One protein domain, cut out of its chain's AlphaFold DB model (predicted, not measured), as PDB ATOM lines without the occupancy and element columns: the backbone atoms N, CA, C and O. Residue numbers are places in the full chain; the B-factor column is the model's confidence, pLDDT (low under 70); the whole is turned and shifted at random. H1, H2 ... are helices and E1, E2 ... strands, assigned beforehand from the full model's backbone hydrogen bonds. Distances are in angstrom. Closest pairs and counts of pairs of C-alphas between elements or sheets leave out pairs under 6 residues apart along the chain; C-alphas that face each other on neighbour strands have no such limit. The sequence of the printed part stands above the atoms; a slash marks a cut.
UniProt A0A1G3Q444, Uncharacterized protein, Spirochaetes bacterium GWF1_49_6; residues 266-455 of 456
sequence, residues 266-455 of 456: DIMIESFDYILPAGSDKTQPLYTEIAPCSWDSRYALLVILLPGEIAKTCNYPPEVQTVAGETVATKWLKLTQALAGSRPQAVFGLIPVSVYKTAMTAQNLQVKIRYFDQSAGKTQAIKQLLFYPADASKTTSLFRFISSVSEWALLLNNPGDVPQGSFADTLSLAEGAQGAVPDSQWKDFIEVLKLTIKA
ATOM      1  N   ASP A 266     -37.715  -4.825  -6.883       81.00
ATOM      2  CA  ASP A 266     -38.270  -6.180  -6.784       81.00
ATOM      3  C   ASP A 266     -39.736  -6.240  -7.226       81.00
ATOM      4  O   ASP A 266     -40.062  -6.950  -8.174       81.00
ATOM      5  N   ILE A 267     -40.589  -5.403  -6.636       85.31
ATOM      6  CA  ILE A 267     -42.012  -5.286  -6.993       85.31
ATOM      7  C   ILE A 267     -42.215  -4.853  -8.457       85.31
ATOM      8  O   ILE A 267     -43.136  -5.321  -9.132       85.31
ATOM      9  N   MET A 268     -41.355  -3.967  -8.972       88.94
ATOM     10  CA  MET A 268     -41.428  -3.542 -10.374       88.94
ATOM     11  C   MET A 268     -41.057  -4.680 -11.328       88.94
ATOM     12  O   MET A 268     -41.770  -4.921 -12.298       88.94
ATOM     13  N   ILE A 269     -39.995  -5.426 -11.029       88.69
ATOM     14  CA  ILE A 269     -39.550  -6.592 -11.805       88.69
ATOM     15  C   ILE A 269     -40.575  -7.735 -11.762       88.69
ATOM     16  O   ILE A 269     -40.860  -8.354 -12.785       88.69
ATOM     17  N   GLU A 270     -41.213  -7.966 -10.615       85.75
ATOM     18  CA  GLU A 270     -42.289  -8.952 -10.449       85.75
ATOM     19  C   GLU A 270     -43.544  -8.681 -11.302       85.75
ATOM     20  O   GLU A 270     -44.380  -9.571 -11.467       85.75
ATOM     21  N   SER A 271     -43.679  -7.482 -11.880       89.19
ATOM     22  CA  SER A 271     -44.833  -7.094 -12.703       89.19
ATOM     23  C   SER A 271     -44.773  -7.600 -14.159       89.19
ATOM     24  O   SER A 271     -45.725  -7.385 -14.912       89.19
ATOM     25  N   PHE A 272     -43.693  -8.281 -14.569       90.25
ATOM     26  CA  PHE A 272     -43.418  -8.642 -15.967       90.25
ATOM     27  C   PHE A 272     -43.316 -10.156 -16.232       90.25
ATOM     28  O   PHE A 272     -42.824 -10.932 -15.416       90.25
ATOM     29  N   ASP A 273     -43.742 -10.585 -17.425       89.12
ATOM     30  CA  ASP A 273     -43.684 -11.981 -17.876       89.12
ATOM     31  C   ASP A 273     -42.419 -12.249 -18.703       89.12
ATOM     32  O   ASP A 273     -42.404 -12.116 -19.927       89.12
ATOM     33  N   TYR A 274     -41.334 -12.630 -18.031       87.69
ATOM     34  CA  TYR A 274     -40.026 -12.796 -18.668       87.69
ATOM     35  C   TYR A 274     -39.948 -13.936 -19.694       87.69
ATOM     36  O   TYR A 274     -40.260 -15.096 -19.413       87.69
ATOM     37  N   ILE A 275     -39.431 -13.599 -20.878       85.75
ATOM     38  CA  ILE A 275     -39.095 -14.520 -21.964       85.75
ATOM     39  C   ILE A 275     -37.600 -14.856 -21.869       85.75
ATOM     40  O   ILE A 275     -36.742 -13.974 -21.875       85.75
ATOM     41  N   LEU A 276     -37.277 -16.150 -21.804       79.06
ATOM     42  CA  LEU A 276     -35.891 -16.627 -21.799       79.06
ATOM     43  C   LEU A 276     -35.192 -16.336 -23.146       79.06
ATOM     44  O   LEU A 276     -35.757 -16.668 -24.194       79.06
ATOM     45  N   PRO A 277     -33.963 -15.778 -23.151       75.38
ATOM     46  CA  PRO A 277     -33.214 -15.507 -24.374       75.38
ATOM     47  C   PRO A 277     -33.014 -16.748 -25.251       75.38
ATOM     48  O   PRO A 277     -32.561 -17.800 -24.798       75.38
ATOM     49  N   ALA A 278     -33.312 -16.616 -26.543       59.41
ATOM     50  CA  ALA A 278     -33.125 -17.696 -27.504       59.41
ATOM     51  C   ALA A 278     -31.638 -18.076 -27.608       59.41
ATOM     52  O   ALA A 278     -30.815 -17.272 -28.035       59.41
ATOM     53  N   GLY A 279     -31.309 -19.315 -27.238       54.31
ATOM     54  CA  GLY A 279     -29.924 -19.787 -27.154       54.31
ATOM     55  C   GLY A 279     -29.405 -19.955 -25.726       54.31
ATOM     56  O   GLY A 279     -28.315 -20.497 -25.572       54.31
ATOM     57  N   SER A 280     -30.186 -19.605 -24.692       55.72
ATOM     58  CA  SER A 280     -29.972 -20.172 -23.356       55.72
ATOM     59  C   SER A 280     -29.972 -21.698 -23.471       55.72
ATOM     60  O   SER A 280     -30.943 -22.279 -23.977       55.72
ATOM     61  N   ASP A 281     -28.890 -22.343 -23.049       49.28
ATOM     62  CA  ASP A 281     -28.753 -23.792 -23.148       49.28
ATOM     63  C   ASP A 281     -29.869 -24.465 -22.338       49.28
ATOM     64  O   ASP A 281     -30.028 -24.224 -21.145       49.28
ATOM     65  N   LYS A 282     -30.657 -25.320 -22.997       51.34
ATOM     66  CA  LYS A 282     -31.799 -26.012 -22.380       51.34
ATOM     67  C   LYS A 282     -31.382 -27.048 -21.330       51.34
ATOM     68  O   LYS A 282     -32.255 -27.614 -20.679       51.34
ATOM     69  N   THR A 283     -30.086 -27.321 -21.196       53.47
ATOM     70  CA  THR A 283     -29.521 -28.134 -20.115       53.47
ATOM     71  C   THR A 283     -29.144 -27.310 -18.880       53.47
ATOM     72  O   THR A 283     -28.992 -27.885 -17.803       53.47
ATOM     73  N   GLN A 284     -29.053 -25.976 -18.988       66.06
ATOM     74  CA  GLN A 284     -28.852 -25.109 -17.829       66.06
ATOM     75  C   GLN A 284     -30.166 -24.974 -17.043       66.06
ATOM     76  O   GLN A 284     -31.186 -24.575 -17.608       66.06
ATOM     77  N   PRO A 285     -30.179 -25.279 -15.731       72.12
ATOM     78  CA  PRO A 285     -31.393 -25.226 -14.914       72.12
ATOM     79  C   PRO A 285     -31.842 -23.794 -14.575       72.12
ATOM     80  O   PRO A 285     -32.920 -23.611 -14.014       72.12
ATOM     81  N   LEU A 286     -31.008 -22.791 -14.863       85.19
ATOM     82  CA  LEU A 286     -31.191 -21.383 -14.517       85.19
ATOM     83  C   LEU A 286     -30.678 -20.508 -15.659       85.19
ATOM     84  O   LEU A 286     -29.634 -20.812 -16.235       85.19
ATOM     85  N   TYR A 287     -31.325 -19.368 -15.901       88.88
ATOM     86  CA  TYR A 287     -30.657 -18.283 -16.620       88.88
ATOM     87  C   TYR A 287     -29.729 -17.532 -15.666       88.88
ATOM     88  O   TYR A 287     -30.111 -17.273 -14.524       88.88
ATOM     89  N   THR A 288     -28.556 -17.123 -16.142       92.44
ATOM     90  CA  THR A 288     -27.687 -16.159 -15.452       92.44
ATOM     91  C   THR A 288     -27.053 -15.226 -16.476       92.44
ATOM     92  O   THR A 288     -26.815 -15.652 -17.601       92.44
ATOM     93  N   GLU A 289     -26.756 -13.987 -16.094       93.75
ATOM     94  CA  GLU A 289     -25.928 -13.043 -16.853       93.75
ATOM     95  C   GLU A 289     -25.313 -12.022 -15.889       93.75
ATOM     96  O   GLU A 289     -25.982 -11.570 -14.958       93.75
ATOM     97  N   ILE A 290     -24.046 -11.658 -16.088       95.44
ATOM     98  CA  ILE A 290     -23.367 -10.626 -15.298       95.44
ATOM     99  C   ILE A 290     -22.604  -9.664 -16.211       95.44
ATOM    100  O   ILE A 290     -21.788 -10.085 -17.027       95.44
ATOM    101  N   ALA A 291     -22.863  -8.364 -16.068       95.69
ATOM    102  CA  ALA A 291     -22.232  -7.305 -16.860       95.69
ATOM    103  C   ALA A 291     -22.116  -6.003 -16.035       95.69
ATOM    104  O   ALA A 291     -22.676  -5.930 -14.936       95.69
ATOM    105  N   PRO A 292     -21.395  -4.963 -16.503       94.62
ATOM    106  CA  PRO A 292     -21.301  -3.687 -15.792       94.62
ATOM    107  C   PRO A 292     -22.684  -3.094 -15.489       94.62
ATOM    108  O   PRO A 292     -23.576  -3.129 -16.334       94.62
ATOM    109  N   CYS A 293     -22.863  -2.555 -14.283       94.00
ATOM    110  CA  CYS A 293     -24.092  -1.864 -13.901       94.00
ATOM    111  C   CYS A 293     -24.145  -0.492 -14.596       94.00
ATOM    112  O   CYS A 293     -23.170   0.255 -14.519       94.00
ATOM    113  N   SER A 294     -25.254  -0.158 -15.269       90.56
ATOM    114  CA  SER A 294     -25.399   1.116 -15.997       90.56
ATOM    115  C   SER A 294     -25.383   2.334 -15.074       90.56
ATOM    116  O   SER A 294     -24.837   3.369 -15.438       90.56
ATOM    117  N   TRP A 295     -25.933   2.192 -13.867       92.56
ATOM    118  CA  TRP A 295     -26.212   3.310 -12.968       92.56
ATOM    119  C   TRP A 295     -25.227   3.486 -11.803       92.56
ATOM    120  O   TRP A 295     -25.321   4.464 -11.056       92.56
ATOM    121  N   ASP A 296     -24.299   2.541 -11.621       93.69
ATOM    122  CA  ASP A 296     -23.250   2.598 -10.600       93.69
ATOM    123  C   ASP A 296     -22.014   1.772 -11.006       93.69
ATOM    124  O   ASP A 296     -21.898   0.579 -10.704       93.69
ATOM    125  N   SER A 297     -21.031   2.427 -11.632       93.62
ATOM    126  CA  SER A 297     -19.783   1.822 -12.118       93.62
ATOM    127  C   SER A 297     -18.899   1.187 -11.036       93.62
ATOM    128  O   SER A 297     -17.870   0.593 -11.363       93.62
ATOM    129  N   ARG A 298     -19.250   1.307  -9.745       95.19
ATOM    130  CA  ARG A 298     -18.604   0.560  -8.650       95.19
ATOM    131  C   ARG A 298     -18.972  -0.929  -8.673       95.19
ATOM    132  O   ARG A 298     -18.263  -1.728  -8.058       95.19
ATOM    133  N   TYR A 299     -20.033  -1.310  -9.388       95.81
ATOM    134  CA  TYR A 299     -20.568  -2.670  -9.421       95.81
ATOM    135  C   TYR A 299     -20.767  -3.220 -10.843       95.81
ATOM    136  O   TYR A 299     -20.936  -2.497 -11.824       95.81
ATOM    137  N   ALA A 300     -20.796  -4.545 -10.933       95.56
ATOM    138  CA  ALA A 300     -21.475  -5.279 -11.988       95.56
ATOM    139  C   ALA A 300     -22.858  -5.712 -11.487       95.56
ATOM    140  O   ALA A 300     -23.003  -6.113 -10.328       95.56
ATOM    141  N   LEU A 301     -23.858  -5.643 -12.362       95.38
ATOM    142  CA  LEU A 301     -25.177  -6.210 -12.121       95.38
ATOM    143  C   LEU A 301     -25.138  -7.696 -12.497       95.38
ATOM    144  O   LEU A 301     -24.770  -8.053 -13.613       95.38
ATOM    145  N   LEU A 302     -25.524  -8.551 -11.556       95.44
ATOM    146  CA  LEU A 302     -25.856  -9.955 -11.772       95.44
ATOM    147  C   LEU A 302     -27.374 -10.075 -11.920       95.44
ATOM    148  O   LEU A 302     -28.110  -9.591 -11.063       95.44
ATOM    149  N   VAL A 303     -27.819 -10.766 -12.966       93.56
ATOM    150  CA  VAL A 303     -29.205 -11.175 -13.209       93.56
ATOM    151  C   VAL A 303     -29.274 -12.701 -13.236       93.56
ATOM    152  O   VAL A 303     -28.465 -13.362 -13.885       93.56
ATOM    153  N   ILE A 304     -30.257 -13.272 -12.547       91.00
ATOM    154  CA  ILE A 304     -30.580 -14.702 -12.524       91.00
ATOM    155  C   ILE A 304     -32.080 -14.836 -12.803       91.00
ATOM    156  O   ILE A 304     -32.866 -14.130 -12.177       91.00
ATOM    157  N   LEU A 305     -32.498 -15.750 -13.684       88.25
ATOM    158  CA  LEU A 305     -33.916 -16.111 -13.830       88.25
ATOM    159  C   LEU A 305     -34.141 -17.525 -13.285       88.25
ATOM    160  O   LEU A 305     -33.645 -18.507 -13.844       88.25
ATOM    161  N   LEU A 306     -34.885 -17.613 -12.184       84.25
ATOM    162  CA  LEU A 306     -35.314 -18.863 -11.563       84.25
ATOM    163  C   LEU A 306     -36.577 -19.387 -12.258       84.25
ATOM    164  O   LEU A 306     -37.548 -18.637 -12.366       84.25
ATOM    165  N   PRO A 307     -36.653 -20.670 -12.652       81.62
ATOM    166  CA  PRO A 307     -37.925 -21.310 -12.972       81.62
ATOM    167  C   PRO A 307     -38.878 -21.277 -11.768       81.62
ATOM    168  O   PRO A 307     -38.460 -21.521 -10.635       81.62
ATOM    169  N   GLY A 308     -40.170 -21.027 -12.005       78.50
ATOM    170  CA  GLY A 308     -41.166 -20.811 -10.942       78.50
ATOM    171  C   GLY A 308     -41.395 -21.993  -9.988       78.50
ATOM    172  O   GLY A 308     -41.984 -21.823  -8.926       78.50
ATOM    173  N   GLU A 309     -40.939 -23.195 -10.336       79.25
ATOM    174  CA  GLU A 309     -40.951 -24.363  -9.444       79.25
ATOM    175  C   GLU A 309     -39.800 -24.317  -8.432       79.25
ATOM    176  O   GLU A 309     -40.034 -24.484  -7.238       79.25
ATOM    177  N   ILE A 310     -38.584 -23.996  -8.895       82.88
ATOM    178  CA  ILE A 310     -37.401 -23.793  -8.044       82.88
ATOM    179  C   ILE A 310     -37.600 -22.562  -7.158       82.88
ATOM    180  O   ILE A 310     -37.287 -22.608  -5.975       82.88
ATOM    181  N   ALA A 311     -38.157 -21.478  -7.706       82.62
ATOM    182  CA  ALA A 311     -38.380 -20.229  -6.980       82.62
ATOM    183  C   ALA A 311     -39.197 -20.429  -5.686       82.62
ATOM    184  O   ALA A 311     -38.781 -19.999  -4.615       82.62
ATOM    185  N   LYS A 312     -40.304 -21.184  -5.745       82.25
ATOM    186  CA  LYS A 312     -41.174 -21.475  -4.583       82.25
ATOM    187  C   LYS A 312     -40.465 -22.177  -3.422       82.25
ATOM    188  O   LYS A 312     -40.943 -22.090  -2.295       82.25
ATOM    189  N   THR A 313     -39.391 -22.920  -3.687       86.62
ATOM    190  CA  THR A 313     -38.689 -23.731  -2.677       86.62
ATOM    191  C   THR A 313     -37.220 -23.346  -2.497       86.62
ATOM    192  O   THR A 313     -36.497 -24.017  -1.758       86.62
ATOM    193  N   CYS A 314     -36.782 -22.272  -3.155       85.56
ATOM    194  CA  CYS A 314     -35.439 -21.714  -3.093       85.56
ATOM    195  C   CYS A 314     -35.169 -21.060  -1.730       85.56
ATOM    196  O   CYS A 314     -35.994 -20.319  -1.195       85.56
ATOM    197  N   ASN A 315     -33.975 -21.288  -1.181       87.94
ATOM    198  CA  ASN A 315     -33.468 -20.518  -0.051       87.94
ATOM    199  C   ASN A 315     -32.830 -19.220  -0.564       87.94
ATOM    200  O   ASN A 315     -31.761 -19.262  -1.175       87.94
ATOM    201  N   TYR A 316     -33.474 -18.084  -0.297       84.25
ATOM    202  CA  TYR A 316     -33.011 -16.763  -0.723       84.25
ATOM    203  C   TYR A 316     -32.158 -16.063   0.357       84.25
ATOM    204  O   TYR A 316     -32.427 -16.231   1.547       84.25
ATOM    205  N   PRO A 317     -31.184 -15.220  -0.035       88.06
ATOM    206  CA  PRO A 317     -30.704 -15.037  -1.403       88.06
ATOM    207  C   PRO A 317     -29.831 -16.219  -1.877       88.06
ATOM    208  O   PRO A 317     -29.341 -16.991  -1.047       88.06
ATOM    209  N   PRO A 318     -29.589 -16.354  -3.193       90.88
ATOM    210  CA  PRO A 318     -28.568 -17.258  -3.718       90.88
ATOM    211  C   PRO A 318     -27.169 -16.992  -3.143       90.88
ATOM    212  O   PRO A 318     -26.822 -15.866  -2.783       90.88
ATOM    213  N   GLU A 319     -26.321 -18.019  -3.135       93.81
ATOM    214  CA  GLU A 319     -24.892 -17.867  -2.855       93.81
ATOM    215  C   GLU A 319     -24.152 -17.618  -4.181       93.81
ATOM    216  O   GLU A 319     -24.226 -18.444  -5.091       93.81
ATOM    217  N   VAL A 320     -23.416 -16.510  -4.308       96.06
ATOM    218  CA  VAL A 320     -22.408 -16.358  -5.374       96.06
ATOM    219  C   VAL A 320     -21.078 -16.843  -4.818       96.06
ATOM    220  O   VAL A 320     -20.691 -16.461  -3.714       96.06
ATOM    221  N   GLN A 321     -20.380 -17.692  -5.566       96.25
ATOM    222  CA  GLN A 321     -19.087 -18.231  -5.158       96.25
ATOM    223  C   GLN A 321     -18.145 -18.404  -6.354       96.25
ATOM    224  O   GLN A 321     -18.590 -18.498  -7.501       96.25
ATOM    225  N   THR A 322     -16.841 -18.492  -6.098       94.81
ATOM    226  CA  THR A 322     -15.864 -18.921  -7.109       94.81
ATOM    227  C   THR A 322     -16.075 -20.395  -7.478       94.81
ATOM    228  O   THR A 322     -16.776 -21.140  -6.781       94.81
ATOM    229  N   VAL A 323     -15.461 -20.867  -8.567       92.06
ATOM    230  CA  VAL A 323     -15.417 -22.301  -8.920       92.06
ATOM    231  C   VAL A 323     -14.785 -23.132  -7.792       92.06
ATOM    232  O   VAL A 323     -15.286 -24.219  -7.502       92.06
ATOM    233  N   ALA A 324     -13.784 -22.584  -7.092       92.19
ATOM    234  CA  ALA A 324     -13.169 -23.184  -5.903       92.19
ATOM    235  C   ALA A 324     -14.110 -23.239  -4.677       92.19
ATOM    236  O   ALA A 324     -13.897 -24.045  -3.775       92.19
ATOM    237  N   GLY A 325     -15.188 -22.445  -4.667       92.88
ATOM    238  CA  GLY A 325     -16.216 -22.445  -3.622       92.88
ATOM    239  C   GLY A 325     -16.112 -21.307  -2.607       92.88
ATOM    240  O   GLY A 325     -16.840 -21.326  -1.619       92.88
ATOM    241  N   GLU A 326     -15.252 -20.316  -2.843       94.12
ATOM    242  CA  GLU A 326     -15.105 -19.139  -1.981       94.12
ATOM    243  C   GLU A 326     -16.300 -18.198  -2.180       94.12
ATOM    244  O   GLU A 326     -16.624 -17.838  -3.313       94.12
ATOM    245  N   THR A 327     -16.966 -17.785  -1.101       95.38
ATOM    246  CA  THR A 327     -18.146 -16.908  -1.169       95.38
ATOM    247  C   THR A 327     -17.777 -15.499  -1.638       95.38
ATOM    248  O   THR A 327     -16.899 -14.855  -1.067       95.38
ATOM    249  N   VAL A 328     -18.510 -14.975  -2.621       95.62
ATOM    250  CA  VAL A 328     -18.350 -13.607  -3.131       95.62
ATOM    251  C   VAL A 328     -19.379 -12.671  -2.509       95.62
ATOM    252  O   VAL A 328     -20.591 -12.878  -2.617       95.62
ATOM    253  N   ALA A 329     -18.885 -11.592  -1.898       94.44
ATOM    254  CA  ALA A 329     -19.711 -10.527  -1.343       94.44
ATOM    255  C   ALA A 329     -20.614  -9.915  -2.430       94.44
ATOM    256  O   ALA A 329     -20.140  -9.277  -3.370       94.44
ATOM    257  N   THR A 330     -21.924 -10.119  -2.281       94.94
ATOM    258  CA  THR A 330     -22.951  -9.700  -3.242       94.94
ATOM    259  C   THR A 330     -23.992  -8.856  -2.515       94.94
ATOM    260  O   THR A 330     -24.677  -9.347  -1.616       94.94
ATOM    261  N   LYS A 331     -24.126  -7.580  -2.895       93.19
ATOM    262  CA  LYS A 331     -25.196  -6.702  -2.407       93.19
ATOM    263  C   LYS A 331     -26.462  -7.035  -3.191       93.19
ATOM    264  O   LYS A 331     -26.717  -6.462  -4.249       93.19
ATOM    265  N   TRP A 332     -27.233  -7.993  -2.691       89.88
ATOM    266  CA  TRP A 332     -28.543  -8.317  -3.247       89.88
ATOM    267  C   TRP A 332     -29.451  -7.091  -3.197       89.88
ATOM    268  O   TRP A 332     -29.636  -6.483  -2.139       89.88
ATOM    269  N   LEU A 333     -30.006  -6.726  -4.351       84.06
ATOM    270  CA  LEU A 333     -31.158  -5.837  -4.384       84.06
ATOM    271  C   LEU A 333     -32.336  -6.665  -3.857       84.06
ATOM    272  O   LEU A 333     -32.353  -7.887  -4.022       84.06
ATOM    273  N   LYS A 334     -33.196  -6.032  -3.048       67.19
ATOM    274  CA  LYS A 334     -34.045  -6.753  -2.087       67.19
ATOM    275  C   LYS A 334     -34.847  -7.855  -2.779       67.19
ATOM    276  O   LYS A 334     -35.326  -7.668  -3.881       67.19
ATOM    277  N   LEU A 335     -34.971  -9.001  -2.117       58.78
ATOM    278  CA  LEU A 335     -35.768 -10.119  -2.605       58.78
ATOM    279  C   LEU A 335     -37.046 -10.211  -1.782       58.78
ATOM    280  O   LEU A 335     -37.008 -10.491  -0.579       58.78
ATOM    281  N   THR A 336     -38.176  -9.965  -2.434       51.12
ATOM    282  CA  THR A 336     -39.490 -10.408  -1.975       51.12
ATOM    283  C   THR A 336     -39.542 -11.935  -1.907       51.12
ATOM    284  O   THR A 336     -38.787 -12.648  -2.570       51.12
ATOM    285  N   GLN A 337     -40.413 -12.461  -1.042       54.88
ATOM    286  CA  GLN A 337     -40.657 -13.900  -0.990       54.88
ATOM    287  C   GLN A 337     -41.349 -14.339  -2.279       54.88
ATOM    288  O   GLN A 337     -42.265 -13.660  -2.737       54.88
ATOM    289  N   ALA A 338     -40.921 -15.478  -2.826       54.41
ATOM    290  CA  ALA A 338     -41.348 -15.967  -4.130       54.41
ATOM    291  C   ALA A 338     -42.873 -15.896  -4.327       54.41
ATOM    292  O   ALA A 338     -43.626 -16.629  -3.679       54.41
ATOM    293  N   LEU A 339     -43.317 -15.054  -5.268       56.72
ATOM    294  CA  LEU A 339     -44.731 -14.915  -5.618       56.72
ATOM    295  C   LEU A 339     -45.379 -16.268  -5.937       56.72
ATOM    296  O   LEU A 339     -44.807 -17.121  -6.621       56.72
ATOM    297  N   ALA A 340     -46.619 -16.437  -5.473       52.91
ATOM    298  CA  ALA A 340     -47.394 -17.663  -5.607       52.91
ATOM    299  C   ALA A 340     -47.858 -17.907  -7.059       52.91
ATOM    300  O   ALA A 340     -49.013 -17.682  -7.419       52.91
ATOM    301  N   GLY A 341     -46.958 -18.400  -7.910       60.91
ATOM    302  CA  GLY A 341     -47.250 -18.732  -9.303       60.91
ATOM    303  C   GLY A 341     -46.134 -19.541  -9.957       60.91
ATOM    304  O   GLY A 341     -45.034 -19.646  -9.429       60.91
ATOM    305  N   SER A 342     -46.405 -20.144 -11.115       61.97
ATOM    306  CA  SER A 342     -45.401 -20.912 -11.879       61.97
ATOM    307  C   SER A 342     -44.617 -20.060 -12.891       61.97
ATOM    308  O   SER A 342     -43.986 -20.606 -13.793       61.97
ATOM    309  N   ARG A 343     -44.662 -18.728 -12.758       72.44
ATOM    310  CA  ARG A 343     -43.895 -17.787 -13.589       72.44
ATOM    311  C   ARG A 343     -42.408 -17.825 -13.198       72.44
ATOM    312  O   ARG A 343     -42.120 -18.043 -12.019       72.44
ATOM    313  N   PRO A 344     -41.466 -17.613 -14.135       74.56
ATOM    314  CA  PRO A 344     -40.070 -17.386 -13.781       74.56
ATOM    315  C   PRO A 344     -39.919 -16.142 -12.897       74.56
ATOM    316  O   PRO A 344     -40.669 -15.182 -13.059       74.56
ATOM    317  N   GLN A 345     -38.945 -16.142 -11.989       81.19
ATOM    318  CA  GLN A 345     -38.660 -15.009 -11.103       81.19
ATOM    319  C   GLN A 345     -37.238 -14.505 -11.318       81.19
ATOM    320  O   GLN A 345     -36.290 -15.295 -11.335       81.19
ATOM    321  N   ALA A 346     -37.092 -13.193 -11.481       85.56
ATOM    322  CA  ALA A 346     -35.799 -12.545 -11.622       85.56
ATOM    323  C   ALA A 346     -35.200 -12.216 -10.250       85.56
ATOM    324  O   ALA A 346     -35.859 -11.673  -9.368       85.56
ATOM    325  N   VAL A 347     -33.927 -12.558 -10.086       87.69
ATOM    326  CA  VAL A 347     -33.137 -12.387  -8.867       87.69
ATOM    327  C   VAL A 347     -31.861 -11.660  -9.254       87.69
ATOM    328  O   VAL A 347     -31.156 -12.097 -10.160       87.69
ATOM    329  N   PHE A 348     -31.575 -10.532  -8.607       90.31
ATOM    330  CA  PHE A 348     -30.562  -9.603  -9.096       90.31
ATOM    331  C   PHE A 348     -29.776  -8.946  -7.958       90.31
ATOM    332  O   PHE A 348     -30.287  -8.687  -6.867       90.31
ATOM    333  N   GLY A 349     -28.484  -8.729  -8.192       92.75
ATOM    334  CA  GLY A 349     -27.549  -8.308  -7.155       92.75
ATOM    335  C   GLY A 349     -26.335  -7.590  -7.721       92.75
ATOM    336  O   GLY A 349     -25.999  -7.727  -8.892       92.75
ATOM    337  N   LEU A 350     -25.681  -6.809  -6.870       94.81
ATOM    338  CA  LEU A 350     -24.532  -5.988  -7.221       94.81
ATOM    339  C   LEU A 350     -23.249  -6.629  -6.676       94.81
ATOM    340  O   LEU A 350     -23.100  -6.825  -5.467       94.81
ATOM    341  N   ILE A 351     -22.322  -6.953  -7.577       96.31
ATOM    342  CA  ILE A 351     -21.001  -7.527  -7.274       96.31
ATOM    343  C   ILE A 351     -19.942  -6.443  -7.511       96.31
ATOM    344  O   ILE A 351     -20.021  -5.763  -8.534       96.31
ATOM    345  N   PRO A 352     -18.952  -6.236  -6.621       96.44
ATOM    346  CA  PRO A 352     -17.934  -5.201  -6.811       96.44
ATOM    347  C   PRO A 352     -17.207  -5.331  -8.157       96.44
ATOM    348  O   PRO A 352     -16.781  -6.422  -8.543       96.44
ATOM    349  N   VAL A 353     -17.028  -4.214  -8.869       94.88
ATOM    350  CA  VAL A 353     -16.488  -4.210 -10.243       94.88
ATOM    351  C   VAL A 353     -15.060  -4.768 -10.336       94.88
ATOM    352  O   VAL A 353     -14.667  -5.292 -11.377       94.88
ATOM    353  N   SER A 354     -14.286  -4.707  -9.249       94.38
ATOM    354  CA  SER A 354     -12.974  -5.355  -9.124       94.38
ATOM    355  C   SER A 354     -13.082  -6.880  -9.206       94.38
ATOM    356  O   SER A 354     -12.400  -7.492 -10.024       94.38
ATOM    357  N   VAL A 355     -13.993  -7.478  -8.431       94.50
ATOM    358  CA  VAL A 355     -14.269  -8.923  -8.452       94.50
ATOM    359  C   VAL A 355     -14.794  -9.339  -9.823       94.50
ATOM    360  O   VAL A 355     -14.291 -10.302 -10.392       94.50
ATOM    361  N   TYR A 356     -15.735  -8.579 -10.395       93.88
ATOM    362  CA  TYR A 356     -16.247  -8.825 -11.748       93.88
ATOM    363  C   TYR A 356     -15.136  -8.831 -12.808       93.88
ATOM    364  O   TYR A 356     -15.083  -9.752 -13.616       93.88
ATOM    365  N   LYS A 357     -14.229  -7.843 -12.806       92.44
ATOM    366  CA  LYS A 357     -13.141  -7.758 -13.796       92.44
ATOM    367  C   LYS A 357     -12.207  -8.967 -13.721       92.44
ATOM    368  O   LYS A 357     -11.957  -9.592 -14.748       92.44
ATOM    369  N   THR A 358     -11.748  -9.333 -12.521       91.88
ATOM    370  CA  THR A 358     -10.927 -10.539 -12.306       91.88
ATOM    371  C   THR A 358     -11.670 -11.804 -12.743       91.88
ATOM    372  O   THR A 358     -11.111 -12.658 -13.434       91.88
ATOM    373  N   ALA A 359     -12.949 -11.907 -12.386       89.56
ATOM    374  CA  ALA A 359     -13.782 -13.057 -12.689       89.56
ATOM    375  C   ALA A 359     -14.141 -13.204 -14.173       89.56
ATOM    376  O   ALA A 359     -14.245 -14.327 -14.651       89.56
ATOM    377  N   MET A 360     -14.293 -12.105 -14.913       88.19
ATOM    378  CA  MET A 360     -14.585 -12.105 -16.349       88.19
ATOM    379  C   MET A 360     -13.418 -12.687 -17.157       88.19
ATOM    380  O   MET A 360     -13.639 -13.453 -18.093       88.19
ATOM    381  N   THR A 361     -12.173 -12.386 -16.768       87.19
ATOM    382  CA  THR A 361     -10.970 -12.972 -17.384       87.19
ATOM    383  C   THR A 361     -10.829 -14.467 -17.076       87.19
ATOM    384  O   THR A 361     -10.398 -15.225 -17.940       87.19
ATOM    385  N   ALA A 362     -11.204 -14.902 -15.870       87.81
ATOM    386  CA  ALA A 362     -11.093 -16.300 -15.438       87.81
ATOM    387  C   ALA A 362     -12.355 -17.156 -15.697       87.81
ATOM    388  O   ALA A 362     -12.317 -18.369 -15.502       87.81
ATOM    389  N   GLN A 363     -13.476 -16.525 -16.064       84.44
ATOM    390  CA  GLN A 363     -14.843 -17.076 -16.122       84.44
ATOM    391  C   GLN A 363     -15.210 -17.951 -14.903       84.44
ATOM    392  O   GLN A 363     -15.853 -18.992 -15.021       84.44
ATOM    393  N   ASN A 364     -14.780 -17.532 -13.707       91.12
ATOM    394  CA  ASN A 364     -14.666 -18.406 -12.533       91.12
ATOM    395  C   ASN A 364     -15.730 -18.195 -11.439       91.12
ATOM    396  O   ASN A 364     -15.542 -18.700 -10.331       91.12
ATOM    397  N   LEU A 365     -16.829 -17.484 -11.711       95.62
ATOM    398  CA  LEU A 365     -17.957 -17.370 -10.775       95.62
ATOM    399  C   LEU A 365     -19.113 -18.280 -11.167       95.62
ATOM    400  O   LEU A 365     -19.438 -18.451 -12.341       95.62
ATOM    401  N   GLN A 366     -19.780 -18.794 -10.142       95.31
ATOM    402  CA  GLN A 366     -21.006 -19.568 -10.239       95.31
ATOM    403  C   GLN A 366     -22.018 -19.066  -9.205       95.31
ATOM    404  O   GLN A 366     -21.655 -18.718  -8.078       95.31
ATOM    405  N   VAL A 367     -23.298 -19.083  -9.568       94.38
ATOM    406  CA  VAL A 367     -24.380 -19.034  -8.587       94.38
ATOM    407  C   VAL A 367     -24.644 -20.444  -8.062       94.38
ATOM    408  O   VAL A 367     -24.604 -21.428  -8.805       94.38
ATOM    409  N   LYS A 368     -24.922 -20.544  -6.767       94.69
ATOM    410  CA  LYS A 368     -25.286 -21.764  -6.056       94.69
ATOM    411  C   LYS A 368     -26.617 -21.541  -5.353       94.69
ATOM    412  O   LYS A 368     -26.762 -20.635  -4.533       94.69
ATOM    413  N   ILE A 369     -27.594 -22.374  -5.689       91.94
ATOM    414  CA  ILE A 369     -28.985 -22.210  -5.261       91.94
ATOM    415  C   ILE A 369     -29.437 -23.489  -4.575       91.94
ATOM    416  O   ILE A 369     -29.556 -24.532  -5.220       91.94
ATOM    417  N   ARG A 370     -29.672 -23.418  -3.258       92.75
ATOM    418  CA  ARG A 370     -30.320 -24.503  -2.511       92.75
ATOM    419  C   ARG A 370     -31.832 -24.378  -2.662       92.75
ATOM    420  O   ARG A 370     -32.365 -23.289  -2.468       92.75
ATOM    421  N   TYR A 371     -32.507 -25.481  -2.957       91.81
ATOM    422  CA  TYR A 371     -33.964 -25.532  -3.077       91.81
ATOM    423  C   TYR A 371     -34.497 -26.867  -2.549       91.81
ATOM    424  O   TYR A 371     -33.794 -27.877  -2.613       91.81
ATOM    425  N   PHE A 372     -35.718 -26.896  -2.014       91.19
ATOM    426  CA  PHE A 372     -36.368 -28.155  -1.641       91.19
ATOM    427  C   PHE A 372     -37.029 -28.799  -2.866       91.19
ATOM    428  O   PHE A 372     -37.970 -28.252  -3.444       91.19
ATOM    429  N   ASP A 373     -36.537 -29.967  -3.263       89.69
ATOM    430  CA  ASP A 373     -37.122 -30.771  -4.329       89.69
ATOM    431  C   ASP A 373     -38.262 -31.619  -3.756       89.69
ATOM    432  O   ASP A 373     -38.042 -32.527  -2.951       89.69
ATOM    433  N   GLN A 374     -39.488 -31.315  -4.185       87.50
ATOM    434  CA  GLN A 374     -40.703 -32.006  -3.747       87.50
ATOM    435  C   GLN A 374     -40.807 -33.441  -4.288       87.50
ATOM    436  O   GLN A 374     -41.429 -34.279  -3.642       87.50
ATOM    437  N   SER A 375     -40.185 -33.741  -5.432       86.19
ATOM    438  CA  SER A 375     -40.157 -35.082  -6.034       86.19
ATOM    439  C   SER A 375     -39.132 -35.981  -5.338       86.19
ATOM    440  O   SER A 375     -39.399 -37.146  -5.052       86.19
ATOM    441  N   ALA A 376     -37.967 -35.423  -4.989       89.75
ATOM    442  CA  ALA A 376     -36.922 -36.133  -4.249       89.75
ATOM    443  C   ALA A 376     -37.079 -36.080  -2.714       89.75
ATOM    444  O   ALA A 376     -36.280 -36.697  -2.003       89.75
ATOM    445  N   GLY A 377     -38.057 -35.324  -2.199       93.19
ATOM    446  CA  GLY A 377     -38.354 -35.173  -0.768       93.19
ATOM    447  C   GLY A 377     -37.235 -34.531   0.062       93.19
ATOM    448  O   GLY A 377     -37.168 -34.762   1.269       93.19
ATOM    449  N   LYS A 378     -36.315 -33.782  -0.562       94.38
ATOM    450  CA  LYS A 378     -35.076 -33.309   0.079       94.38
ATOM    451  C   LYS A 378     -34.547 -32.011  -0.524       94.38
ATOM    452  O   LYS A 378     -34.797 -31.695  -1.685       94.38
ATOM    453  N   THR A 379     -33.726 -31.296   0.240       94.12
ATOM    454  CA  THR A 379     -32.974 -30.144  -0.273       94.12
ATOM    455  C   THR A 379     -31.910 -30.594  -1.274       94.12
ATOM    456  O   THR A 379     -31.079 -31.449  -0.969       94.12
ATOM    457  N   GLN A 380     -31.920 -29.988  -2.458       93.12
ATOM    458  CA  GLN A 380     -30.903 -30.121  -3.497       93.12
ATOM    459  C   GLN A 380     -30.157 -28.790  -3.682       93.12
ATOM    460  O   GLN A 380     -30.525 -27.767  -3.096       93.12
ATOM    461  N   ALA A 381     -29.081 -28.795  -4.472       92.94
ATOM    462  CA  ALA A 381     -28.316 -27.593  -4.790       92.94
ATOM    463  C   ALA A 381     -27.937 -27.555  -6.275       92.94
ATOM    464  O   ALA A 381     -27.170 -28.392  -6.746       92.94
ATOM    465  N   ILE A 382     -28.434 -26.547  -6.989       91.69
ATOM    466  CA  ILE A 382     -27.943 -26.192  -8.321       91.69
ATOM    467  C   ILE A 382     -26.640 -25.405  -8.162       91.69
ATOM    468  O   ILE A 382     -26.529 -24.558  -7.275       91.69
ATOM    469  N   LYS A 383     -25.676 -25.657  -9.051       93.56
ATOM    470  CA  LYS A 383     -24.536 -24.776  -9.321       93.56
ATOM    471  C   LYS A 383     -24.556 -24.430 -10.807       93.56
ATOM    472  O   LYS A 383     -24.665 -25.337 -11.626       93.56
ATOM    473  N   GLN A 384     -24.458 -23.149 -11.141       91.56
ATOM    474  CA  GLN A 384     -24.494 -22.656 -12.517       91.56
ATOM    475  C   GLN A 384     -23.417 -21.581 -12.696       91.56
ATOM    476  O   GLN A 384     -23.423 -20.588 -11.970       91.56
ATOM    477  N   LEU A 385     -22.498 -21.775 -13.648       92.62
ATOM    478  CA  LEU A 385     -21.519 -20.750 -14.036       92.62
ATOM    479  C   LEU A 385     -22.242 -19.500 -14.544       92.62
ATOM    480  O   LEU A 385     -23.225 -19.621 -15.280       92.62
ATOM    481  N   LEU A 386     -21.749 -18.321 -14.165       92.94
ATOM    482  CA  LEU A 386     -22.299 -17.056 -14.644       92.94
ATOM    483  C   LEU A 386     -21.944 -16.848 -16.122       92.94
ATOM    484  O   LEU A 386     -20.786 -17.005 -16.509       92.94
ATOM    485  N   PHE A 387     -22.920 -16.460 -16.943       90.94
ATOM    486  CA  PHE A 387     -22.652 -16.012 -18.310       90.94
ATOM    487  C   PHE A 387     -22.090 -14.585 -18.312       90.94
ATOM    488  O   PHE A 387     -22.687 -13.672 -17.741       90.94
ATOM    489  N   TYR A 388     -20.965 -14.402 -19.002       90.88
ATOM    490  CA  TYR A 388     -20.353 -13.103 -19.265       90.88
ATOM    491  C   TYR A 388     -20.585 -12.750 -20.741       90.88
ATOM    492  O   TYR A 388     -20.081 -13.472 -21.610       90.88
ATOM    493  N   PRO A 389     -21.310 -11.665 -21.071       86.31
ATOM    494  CA  PRO A 389     -21.355 -11.175 -22.439       86.31
ATOM    495  C   PRO A 389     -19.967 -10.644 -22.823       86.31
ATOM    496  O   PRO A 389     -19.276 -10.028 -22.012       86.31
ATOM    497  N   ALA A 390     -19.540 -10.884 -24.065       76.19
ATOM    498  CA  ALA A 390     -18.171 -10.577 -24.506       76.19
ATOM    499  C   ALA A 390     -17.816  -9.073 -24.470       76.19
ATOM    500  O   ALA A 390     -16.639  -8.718 -24.502       76.19
ATOM    501  N   ASP A 391     -18.824  -8.203 -24.397       78.75
ATOM    502  CA  ASP A 391     -18.734  -6.804 -23.981       78.75
ATOM    503  C   ASP A 391     -20.122  -6.333 -23.494       78.75
ATOM    504  O   ASP A 391     -21.123  -7.029 -23.681       78.75
ATOM    505  N   ALA A 392     -20.207  -5.143 -22.891       70.81
ATOM    506  CA  ALA A 392     -21.456  -4.613 -22.330       70.81
ATOM    507  C   ALA A 392     -22.552  -4.310 -23.380       70.81
ATOM    508  O   ALA A 392     -23.739  -4.364 -23.054       70.81
ATOM    509  N   SER A 393     -22.191  -4.045 -24.644       77.94
ATOM    510  CA  SER A 393     -23.172  -3.850 -25.727       77.94
ATOM    511  C   SER A 393     -23.800  -5.173 -26.185       77.94
ATOM    512  O   SER A 393     -24.937  -5.195 -26.653       77.94
ATOM    513  N   LYS A 394     -23.095  -6.295 -25.978       87.06
ATOM    514  CA  LYS A 394     -23.557  -7.667 -26.254       87.06
ATOM    515  C   LYS A 394     -24.341  -8.313 -25.101       87.06
ATOM    516  O   LYS A 394     -24.536  -9.528 -25.112       87.06
ATOM    517  N   THR A 395     -24.811  -7.523 -24.137       92.75
ATOM    518  CA  THR A 395     -25.813  -7.961 -23.149       92.75
ATOM    519  C   THR A 395     -27.077  -8.500 -23.834       92.75
ATOM    520  O   THR A 395     -27.380  -8.144 -24.980       92.75
ATOM    521  N   THR A 396     -27.852  -9.355 -23.164       93.00
ATOM    522  CA  THR A 396     -29.143  -9.801 -23.717       93.00
ATOM    523  C   THR A 396     -30.247  -8.756 -23.548       93.00
ATOM    524  O   THR A 396     -30.171  -7.870 -22.695       93.00
ATOM    525  N   SER A 397     -31.327  -8.887 -24.330       93.88
ATOM    526  CA  SER A 397     -32.553  -8.110 -24.105       93.88
ATOM    527  C   SER A 397     -33.083  -8.289 -22.679       93.88
ATOM    528  O   SER A 397     -33.495  -7.309 -22.068       93.88
ATOM    529  N   LEU A 398     -33.041  -9.511 -22.127       92.25
ATOM    530  CA  LEU A 398     -33.515  -9.797 -20.768       92.25
ATOM    531  C   LEU A 398     -32.713  -9.020 -19.717       92.25
ATOM    532  O   LEU A 398     -33.305  -8.392 -18.840       92.25
ATOM    533  N   PHE A 399     -31.384  -9.003 -19.841       94.25
ATOM    534  CA  PHE A 399     -30.528  -8.207 -18.966       94.25
ATOM    535  C   PHE A 399     -30.804  -6.711 -19.107       94.25
ATOM    536  O   PHE A 399     -31.017  -6.051 -18.096       94.25
ATOM    537  N   ARG A 400     -30.875  -6.172 -20.334       95.44
ATOM    538  CA  ARG A 400     -31.180  -4.743 -20.539       95.44
ATOM    539  C   ARG A 400     -32.539  -4.339 -19.969       95.44
ATOM    540  O   ARG A 400     -32.627  -3.272 -19.370       95.44
ATOM    541  N   PHE A 401     -33.559  -5.194 -20.084       95.44
ATOM    542  CA  PHE A 401     -34.881  -4.949 -19.499       95.44
ATOM    543  C   PHE A 401     -34.841  -4.935 -17.966       95.44
ATOM    544  O   PHE A 401     -35.354  -4.020 -17.333       95.44
ATOM    545  N   ILE A 402     -34.211  -5.936 -17.347       93.62
ATOM    546  CA  ILE A 402     -34.097  -6.009 -15.883       93.62
ATOM    547  C   ILE A 402     -33.215  -4.869 -15.347       93.62
ATOM    548  O   ILE A 402     -33.513  -4.317 -14.287       93.62
ATOM    549  N   SER A 403     -32.190  -4.458 -16.100       94.38
ATOM    550  CA  SER A 403     -31.363  -3.286 -15.800       94.38
ATOM    551  C   SER A 403     -32.194  -2.000 -15.816       94.38
ATOM    552  O   SER A 403     -32.172  -1.269 -14.832       94.38
ATOM    553  N   SER A 404     -32.987  -1.739 -16.863       96.00
ATOM    554  CA  SER A 404     -33.797  -0.514 -16.942       96.00
ATOM    555  C   SER A 404     -34.952  -0.477 -15.939       96.00
ATOM    556  O   SER A 404     -35.183   0.569 -15.341       96.00
ATOM    557  N   VAL A 405     -35.636  -1.595 -15.659       94.69
ATOM    558  CA  VAL A 405     -36.651  -1.632 -14.583       94.69
ATOM    559  C   VAL A 405     -36.007  -1.400 -13.207       94.69
ATOM    560  O   VAL A 405     -36.574  -0.678 -12.384       94.69
ATOM    561  N   SER A 406     -34.810  -1.950 -12.961       92.25
ATOM    562  CA  SER A 406     -34.054  -1.698 -11.724       92.25
ATOM    563  C   SER A 406     -33.656  -0.230 -11.587       92.25
ATOM    564  O   SER A 406     -33.884   0.371 -10.539       92.25
ATOM    565  N   GLU A 407     -33.078   0.348 -12.640       93.81
ATOM    566  CA  GLU A 407     -32.611   1.734 -12.671       93.81
ATOM    567  C   GLU A 407     -33.772   2.715 -12.479       93.81
ATOM    568  O   GLU A 407     -33.717   3.560 -11.589       93.81
ATOM    569  N   TRP A 408     -34.869   2.531 -13.222       94.56
ATOM    570  CA  TRP A 408     -36.099   3.313 -13.085       94.56
ATOM    571  C   TRP A 408     -36.643   3.291 -11.653       94.56
ATOM    572  O   TRP A 408     -36.935   4.342 -11.083       94.56
ATOM    573  N   ALA A 409     -36.740   2.106 -11.046       91.88
ATOM    574  CA  ALA A 409     -37.262   1.951  -9.695       91.88
ATOM    575  C   ALA A 409     -36.338   2.555  -8.621       91.88
ATOM    576  O   ALA A 409     -36.823   3.045  -7.602       91.88
ATOM    577  N   LEU A 410     -35.018   2.540  -8.836       89.88
ATOM    578  CA  LEU A 410     -34.056   3.193  -7.948       89.88
ATOM    579  C   LEU A 410     -34.090   4.721  -8.107       89.88
ATOM    580  O   LEU A 410     -34.132   5.424  -7.100       89.88
ATOM    581  N   LEU A 411     -34.165   5.238  -9.338       91.75
ATOM    582  CA  LEU A 411     -34.310   6.672  -9.626       91.75
ATOM    583  C   LEU A 411     -35.623   7.240  -9.069       91.75
ATOM    584  O   LEU A 411     -35.629   8.325  -8.499       91.75
ATOM    585  N   LEU A 412     -36.726   6.493  -9.168       90.50
ATOM    586  CA  LEU A 412     -38.004   6.856  -8.545       90.50
ATOM    587  C   LEU A 412     -37.986   6.798  -7.009       90.50
ATOM    588  O   LEU A 412     -38.894   7.351  -6.393       90.50
ATOM    589  N   ASN A 413     -37.004   6.130  -6.389       86.50
ATOM    590  CA  ASN A 413     -36.900   5.960  -4.936       86.50
ATOM    591  C   ASN A 413     -35.910   6.949  -4.296       86.50
ATOM    592  O   ASN A 413     -36.260   7.666  -3.356       86.50
ATOM    593  N   ASN A 414     -34.692   7.041  -4.820       80.56
ATOM    594  CA  ASN A 414     -33.727   8.052  -4.406       80.56
ATOM    595  C   ASN A 414     -32.734   8.340  -5.544       80.56
ATOM    596  O   ASN A 414     -31.733   7.630  -5.654       80.56
ATOM    597  N   PRO A 415     -32.936   9.404  -6.348       79.19
ATOM    598  CA  PRO A 415     -31.989   9.801  -7.390       79.19
ATOM    599  C   PRO A 415     -30.547   9.967  -6.881       79.19
ATOM    600  O   PRO A 415     -29.601   9.691  -7.610       79.19
ATOM    601  N   GLY A 416     -30.363  10.368  -5.615       79.31
ATOM    602  CA  GLY A 416     -29.041  10.544  -5.005       79.31
ATOM    603  C   GLY A 416     -28.269   9.242  -4.753       79.31
ATOM    604  O   GLY A 416     -27.043   9.279  -4.669       79.31
ATOM    605  N   ASP A 417     -28.951   8.092  -4.682       76.50
ATOM    606  CA  ASP A 417     -28.316   6.769  -4.551       76.50
ATOM    607  C   ASP A 417     -27.930   6.155  -5.912       76.50
ATOM    608  O   ASP A 417     -27.360   5.059  -5.960       76.50
ATOM    609  N   VAL A 418     -28.224   6.849  -7.019       86.12
ATOM    610  CA  VAL A 418     -28.090   6.360  -8.399       86.12
ATOM    611  C   VAL A 418     -27.103   7.252  -9.175       86.12
ATOM    612  O   VAL A 418     -27.504   8.024 -10.042       86.12
ATOM    613  N   PRO A 419     -25.793   7.196  -8.861       87.44
ATOM    614  CA  PRO A 419     -24.832   8.252  -9.203       87.44
ATOM    615  C   PRO A 419     -24.551   8.438 -10.704       87.44
ATOM    616  O   PRO A 419     -23.895   9.414 -11.065       87.44
ATOM    617  N   GLN A 420     -24.973   7.504 -11.562       91.31
ATOM    618  CA  GLN A 420     -24.764   7.545 -13.016       91.31
ATOM    619  C   GLN A 420     -26.018   7.178 -13.831       91.31
ATOM    620  O   GLN A 420     -25.939   7.131 -15.053       91.31
ATOM    621  N   GLY A 421     -27.153   6.891 -13.186       91.25
ATOM    622  CA  GLY A 421     -28.390   6.534 -13.891       91.25
ATOM    623  C   GLY A 421     -29.210   7.759 -14.284       91.25
ATOM    624  O   GLY A 421     -29.162   8.795 -13.618       91.25
ATOM    625  N   SER A 422     -30.017   7.632 -15.334       94.62
ATOM    626  CA  SER A 422     -30.994   8.658 -15.712       94.62
ATOM    627  C   SER A 422     -32.211   8.029 -16.383       94.62
ATOM    628  O   SER A 422     -32.117   6.964 -16.989       94.62
ATOM    629  N   PHE A 423     -33.372   8.694 -16.345       95.31
ATOM    630  CA  PHE A 423     -34.551   8.170 -17.047       95.31
ATOM    631  C   PHE A 423     -34.358   8.111 -18.576       95.31
ATOM    632  O   PHE A 423     -35.020   7.307 -19.233       95.31
ATOM    633  N   ALA A 424     -33.435   8.897 -19.145       95.69
ATOM    634  CA  ALA A 424     -33.087   8.835 -20.565       95.69
ATOM    635  C   ALA A 424     -32.241   7.591 -20.898       95.69
ATOM    636  O   ALA A 424     -32.540   6.892 -21.868       95.69
ATOM    637  N   ASP A 425     -31.244   7.266 -20.071       94.31
ATOM    638  CA  ASP A 425     -30.407   6.067 -20.229       94.31
ATOM    639  C   ASP A 425     -31.219   4.794 -19.957       94.31
ATOM    640  O   ASP A 425     -31.214   3.856 -20.756       94.31
ATOM    641  N   THR A 426     -32.034   4.820 -18.901       96.06
ATOM    642  CA  THR A 426     -33.082   3.836 -18.600       96.06
ATOM    643  C   THR A 426     -33.997   3.580 -19.808       96.06
ATOM    644  O   THR A 426     -34.247   2.422 -20.154       96.06
ATOM    645  N   LEU A 427     -34.483   4.634 -20.484       97.75
ATOM    646  CA  LEU A 427     -35.294   4.496 -21.697       97.75
ATOM    647  C   LEU A 427     -34.494   3.882 -22.852       97.75
ATOM    648  O   LEU A 427     -34.994   2.967 -23.501       97.75
ATOM    649  N   SER A 428     -33.253   4.318 -23.080       96.12
ATOM    650  CA  SER A 428     -32.395   3.762 -24.135       96.12
ATOM    651  C   SER A 428     -32.131   2.260 -23.936       96.12
ATOM    652  O   SER A 428     -32.275   1.462 -24.869       96.12
ATOM    653  N   LEU A 429     -31.845   1.846 -22.697       95.00
ATOM    654  CA  LEU A 429     -31.704   0.442 -22.307       95.00
ATOM    655  C   LEU A 429     -32.992  -0.352 -22.563       95.00
ATOM    656  O   LEU A 429     -32.931  -1.446 -23.125       95.00
ATOM    657  N   ALA A 430     -34.153   0.199 -22.191       97.25
ATOM    658  CA  ALA A 430     -35.449  -0.436 -22.410       97.25
ATOM    659  C   ALA A 430     -35.816  -0.548 -23.904       97.25
ATOM    660  O   ALA A 430     -36.326  -1.586 -24.329       97.25
ATOM    661  N   GLU A 431     -35.534   0.465 -24.730       96.94
ATOM    662  CA  GLU A 431     -35.780   0.406 -26.180       96.94
ATOM    663  C   GLU A 431     -34.896  -0.657 -26.850       96.94
ATOM    664  O   GLU A 431     -35.372  -1.422 -27.691       96.94
ATOM    665  N   GLY A 432     -33.651  -0.818 -26.389       94.62
ATOM    666  CA  GLY A 432     -32.764  -1.917 -26.786       94.62
ATOM    667  C   GLY A 432     -33.150  -3.308 -26.250       94.62
ATOM    668  O   GLY A 432     -32.428  -4.276 -26.511       94.62
ATOM    669  N   ALA A 433     -34.238  -3.438 -25.482       95.25
ATOM    670  CA  ALA A 433     -34.612  -4.656 -24.757       95.25
ATOM    671  C   ALA A 433     -35.824  -5.419 -25.335       95.25
ATOM    672  O   ALA A 433     -36.404  -6.269 -24.650       95.25
ATOM    673  N   GLN A 434     -36.211  -5.166 -26.592       94.25
ATOM    674  CA  GLN A 434     -37.315  -5.900 -27.224       94.25
ATOM    675  C   GLN A 434     -37.084  -7.427 -27.177       94.25
ATOM    676  O   GLN A 434     -35.967  -7.923 -27.362       94.25
ATOM    677  N   GLY A 435     -38.159  -8.179 -26.914       92.31
ATOM    678  CA  GLY A 435     -38.150  -9.641 -26.811       92.31
ATOM    679  C   GLY A 435     -37.789 -10.199 -25.429       92.31
ATOM    680  O   GLY A 435     -37.825 -11.414 -25.259       92.31
ATOM    681  N   ALA A 436     -37.479  -9.350 -24.441       92.44
ATOM    682  CA  ALA A 436     -37.294  -9.749 -23.039       92.44
ATOM    683  C   ALA A 436     -38.598 -10.164 -22.330       92.44
ATOM    684  O   ALA A 436     -38.577 -10.940 -21.377       92.44
ATOM    685  N   VAL A 437     -39.719  -9.609 -22.787       93.75
ATOM    686  CA  VAL A 437     -41.088  -9.755 -22.271       93.75
ATOM    687  C   VAL A 437     -42.051  -9.687 -23.474       93.75
ATOM    688  O   VAL A 437     -41.616  -9.286 -24.561       93.75
ATOM    689  N   PRO A 438     -43.343 -10.050 -23.345       95.12
ATOM    690  CA  PRO A 438     -44.339  -9.831 -24.391       95.12
ATOM    691  C   PRO A 438     -44.321  -8.404 -24.956       95.12
ATOM    692  O   PRO A 438     -44.264  -7.430 -24.208       95.12
ATOM    693  N   ASP A 439     -44.450  -8.278 -26.282       96.69
ATOM    694  CA  ASP A 439     -44.428  -6.997 -27.012       96.69
ATOM    695  C   ASP A 439     -45.403  -5.943 -26.450       96.69
ATOM    696  O   ASP A 439     -45.165  -4.747 -26.607       96.69
ATOM    697  N   SER A 440     -46.506  -6.368 -25.823       97.25
ATOM    698  CA  SER A 440     -47.451  -5.491 -25.123       97.25
ATOM    699  C   SER A 440     -46.849  -4.891 -23.850       97.25
ATOM    700  O   SER A 440     -46.835  -3.674 -23.720       97.25
ATOM    701  N   GLN A 441     -46.303  -5.718 -22.953       96.62
ATOM    702  CA  GLN A 441     -45.644  -5.276 -21.717       96.62
ATOM    703  C   GLN A 441     -44.393  -4.434 -22.000       96.62
ATOM    704  O   GLN A 441     -44.146  -3.452 -21.307       96.62
ATOM    705  N   TRP A 442     -43.633  -4.776 -23.047       97.75
ATOM    706  CA  TRP A 442     -42.489  -3.971 -23.477       97.75
ATOM    707  C   TRP A 442     -42.930  -2.566 -23.915       97.75
ATOM    708  O   TRP A 442     -42.414  -1.582 -23.394       97.75
ATOM    709  N   LYS A 443     -43.926  -2.452 -24.807       98.25
ATOM    710  CA  LYS A 443     -44.450  -1.148 -25.264       98.25
ATOM    711  C   LYS A 443     -45.056  -0.327 -24.125       98.25
ATOM    712  O   LYS A 443     -44.823   0.875 -24.073       98.25
ATOM    713  N   ASP A 444     -45.773  -0.982 -23.215       98.00
ATOM    714  CA  ASP A 444     -46.361  -0.358 -22.029       98.00
ATOM    715  C   ASP A 444     -45.287   0.296 -21.146       98.00
ATOM    716  O   ASP A 444     -45.400   1.469 -20.796       98.00
ATOM    717  N   PHE A 445     -44.187  -0.418 -20.878       98.19
ATOM    718  CA  PHE A 445     -43.074   0.125 -20.100       98.19
ATOM    719  C   PHE A 445     -42.368   1.285 -20.821       98.19
ATOM    720  O   PHE A 445     -42.061   2.296 -20.196       98.19
ATOM    721  N   ILE A 446     -42.183   1.202 -22.145       98.44
ATOM    722  CA  ILE A 446     -41.644   2.315 -22.947       98.44
ATOM    723  C   ILE A 446     -42.528   3.572 -22.860       98.44
ATOM    724  O   ILE A 446     -42.001   4.686 -22.810       98.44
ATOM    725  N   GLU A 447     -43.853   3.423 -22.821       98.12
ATOM    726  CA  GLU A 447     -44.780   4.543 -22.628       98.12
ATOM    727  C   GLU A 447     -44.681   5.121 -21.207       98.12
ATOM    728  O   GLU A 447     -44.545   6.334 -21.049       98.12
ATOM    729  N   VAL A 448     -44.625   4.268 -20.179       97.50
ATOM    730  CA  VAL A 448     -44.441   4.679 -18.774       97.50
ATOM    731  C   VAL A 448     -43.115   5.415 -18.548       97.50
ATOM    732  O   VAL A 448     -43.088   6.436 -17.856       97.50
ATOM    733  N   LEU A 449     -42.017   4.986 -19.177       97.44
ATOM    734  CA  LEU A 449     -40.740   5.707 -19.134       97.44
ATOM    735  C   LEU A 449     -40.834   7.085 -19.806       97.44
ATOM    736  O   LEU A 449     -40.327   8.070 -19.270       97.44
ATOM    737  N   LYS A 450     -41.549   7.195 -20.930       97.56
ATOM    738  CA  LYS A 450     -41.780   8.478 -21.621       97.56
ATOM    739  C   LYS A 450     -42.686   9.419 -20.821       97.56
ATOM    740  O   LYS A 450     -42.441  10.624 -20.816       97.56
ATOM    741  N   LEU A 451     -43.665   8.890 -20.082       96.06
ATOM    742  CA  LEU A 451     -44.425   9.655 -19.087       96.06
ATOM    743  C   LEU A 451     -43.543  10.090 -17.906       96.06
ATOM    744  O   LEU A 451     -43.671  11.224 -17.458       96.06
ATOM    745  N   THR A 452     -42.617   9.238 -17.449       94.62
ATOM    746  CA  THR A 452     -41.671   9.563 -16.363       94.62
ATOM    747  C   THR A 452     -40.776  10.746 -16.741       94.62
ATOM    748  O   THR A 452     -40.700  11.710 -15.987       94.62
ATOM    749  N   ILE A 453     -40.161  10.719 -17.930       94.81
ATOM    750  CA  ILE A 453     -39.311  11.813 -18.439       94.81
ATOM    751  C   ILE A 453     -40.110  13.118 -18.599       94.81
ATOM    752  O   ILE A 453     -39.591  14.195 -18.336       94.81
ATOM    753  N   LYS A 454     -41.385  13.033 -18.999       93.94
ATOM    754  CA  LYS A 454     -42.287  14.191 -19.133       93.94
ATOM    755  C   LYS A 454     -42.762  14.760 -17.781       93.94
ATOM    756  O   LYS A 454     -43.324  15.852 -17.754       93.94
ATOM    757  N   ALA A 455     -42.596  14.017 -16.687       89.50
ATOM    758  CA  ALA A 455     -43.006  14.408 -15.338       89.50
ATOM    759  C   ALA A 455     -41.849  14.956 -14.474       89.50
ATOM    760  O   ALA A 455     -42.067  15.224 -13.290       89.50
TER     761      ALA A 455
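Overview. This is residues 266 to 455 of the 456 residues of an uncharacterized protein of Spirochaetes bacterium GWF1_49_6 (UniProt A0A1G3Q444). Three helices in a cluster, H4, H5 and H6, sit on one side of a small three-stranded sheet, E1 E2 E4, with H4 packed on its face. Beyond the sheet's other side a second small sheet, E3 E5 E6, comes near it at E1 and E6, and the long hairpin of E5 and E6 runs out to a turn far from the helices; H3 lies near one end of both sheets. The printed part has 190 residues with six named helices and six named strands, in the order H1 E1 E2 H2 E3 E4 H3 E5 E6 H4 H5 H6. Both sheets are antiparallel and the class is mixed, helices and strands. The whole is compact, with a radius of gyration of the C-alphas of 16.2 A and spans of 52 by 37 by 31 A.

Arrangement. H1, residues 266 to 269, touches H4, residues 397 to 411, closest at the C-alphas of Ile 269 and Val 405, 6.4 A apart. E1, residues 287 to 292, and E2, residues 299 to 306, form an antiparallel hairpin, with N 289 and O 303 at 2.9 A. E2 is also antiparallel to E4, residues 345 to 352, with N 302 and O 349 at 2.8 A. H2, residues 308 to 311, only grazes this sheet. E3, residues 319 to 322, is antiparallel to E5, residues 365 to 373, with N 321 and O 366 at 3.0 A. E5 and E6, residues 378 to 385, are a hairpin, with N 369 and O 382 at 2.9 A. H3, residues 353 to 362, and H4 lie on opposite faces of the sheet E1 E2 E4, three layers with helices on both faces, at heights of 9.6 A and 9.2 A. H5, residues 423 to 431, touches H4 at Thr 426 and Ser 404, the closest C-alphas, 4.7 A apart, at a shallow tilt of 20 degrees, opposite ways. H6, residues 439 to 454, touches H5, closest at the C-alphas of Leu 449 and Leu 427, 6.1 A apart. Every O i to N i+4 pair is within hydrogen-bond range in H3, H4, H5 and H6; H1 and H2 are too short for one.

Along the chain. H1 begins at C-alpha 266, (-38.270, -6.180, -6.784). E5 is 24.3 A long, E4 and E6 23.3 A each, E2 22.0 A. H6, 22.7 A long, ends at C-alpha 454, (-42.287, 14.191, -19.133).

Size, cuts and confidence. The C-alphas farthest apart, Gly 377 and Lys 454, are 52.8 A apart. The printed part has no cut. The links H1 to E1, E3 to E4, E6 to H4 and H4 to H5 are long. pLDDT is under 70 at residues 278 to 284 and 334 to 342.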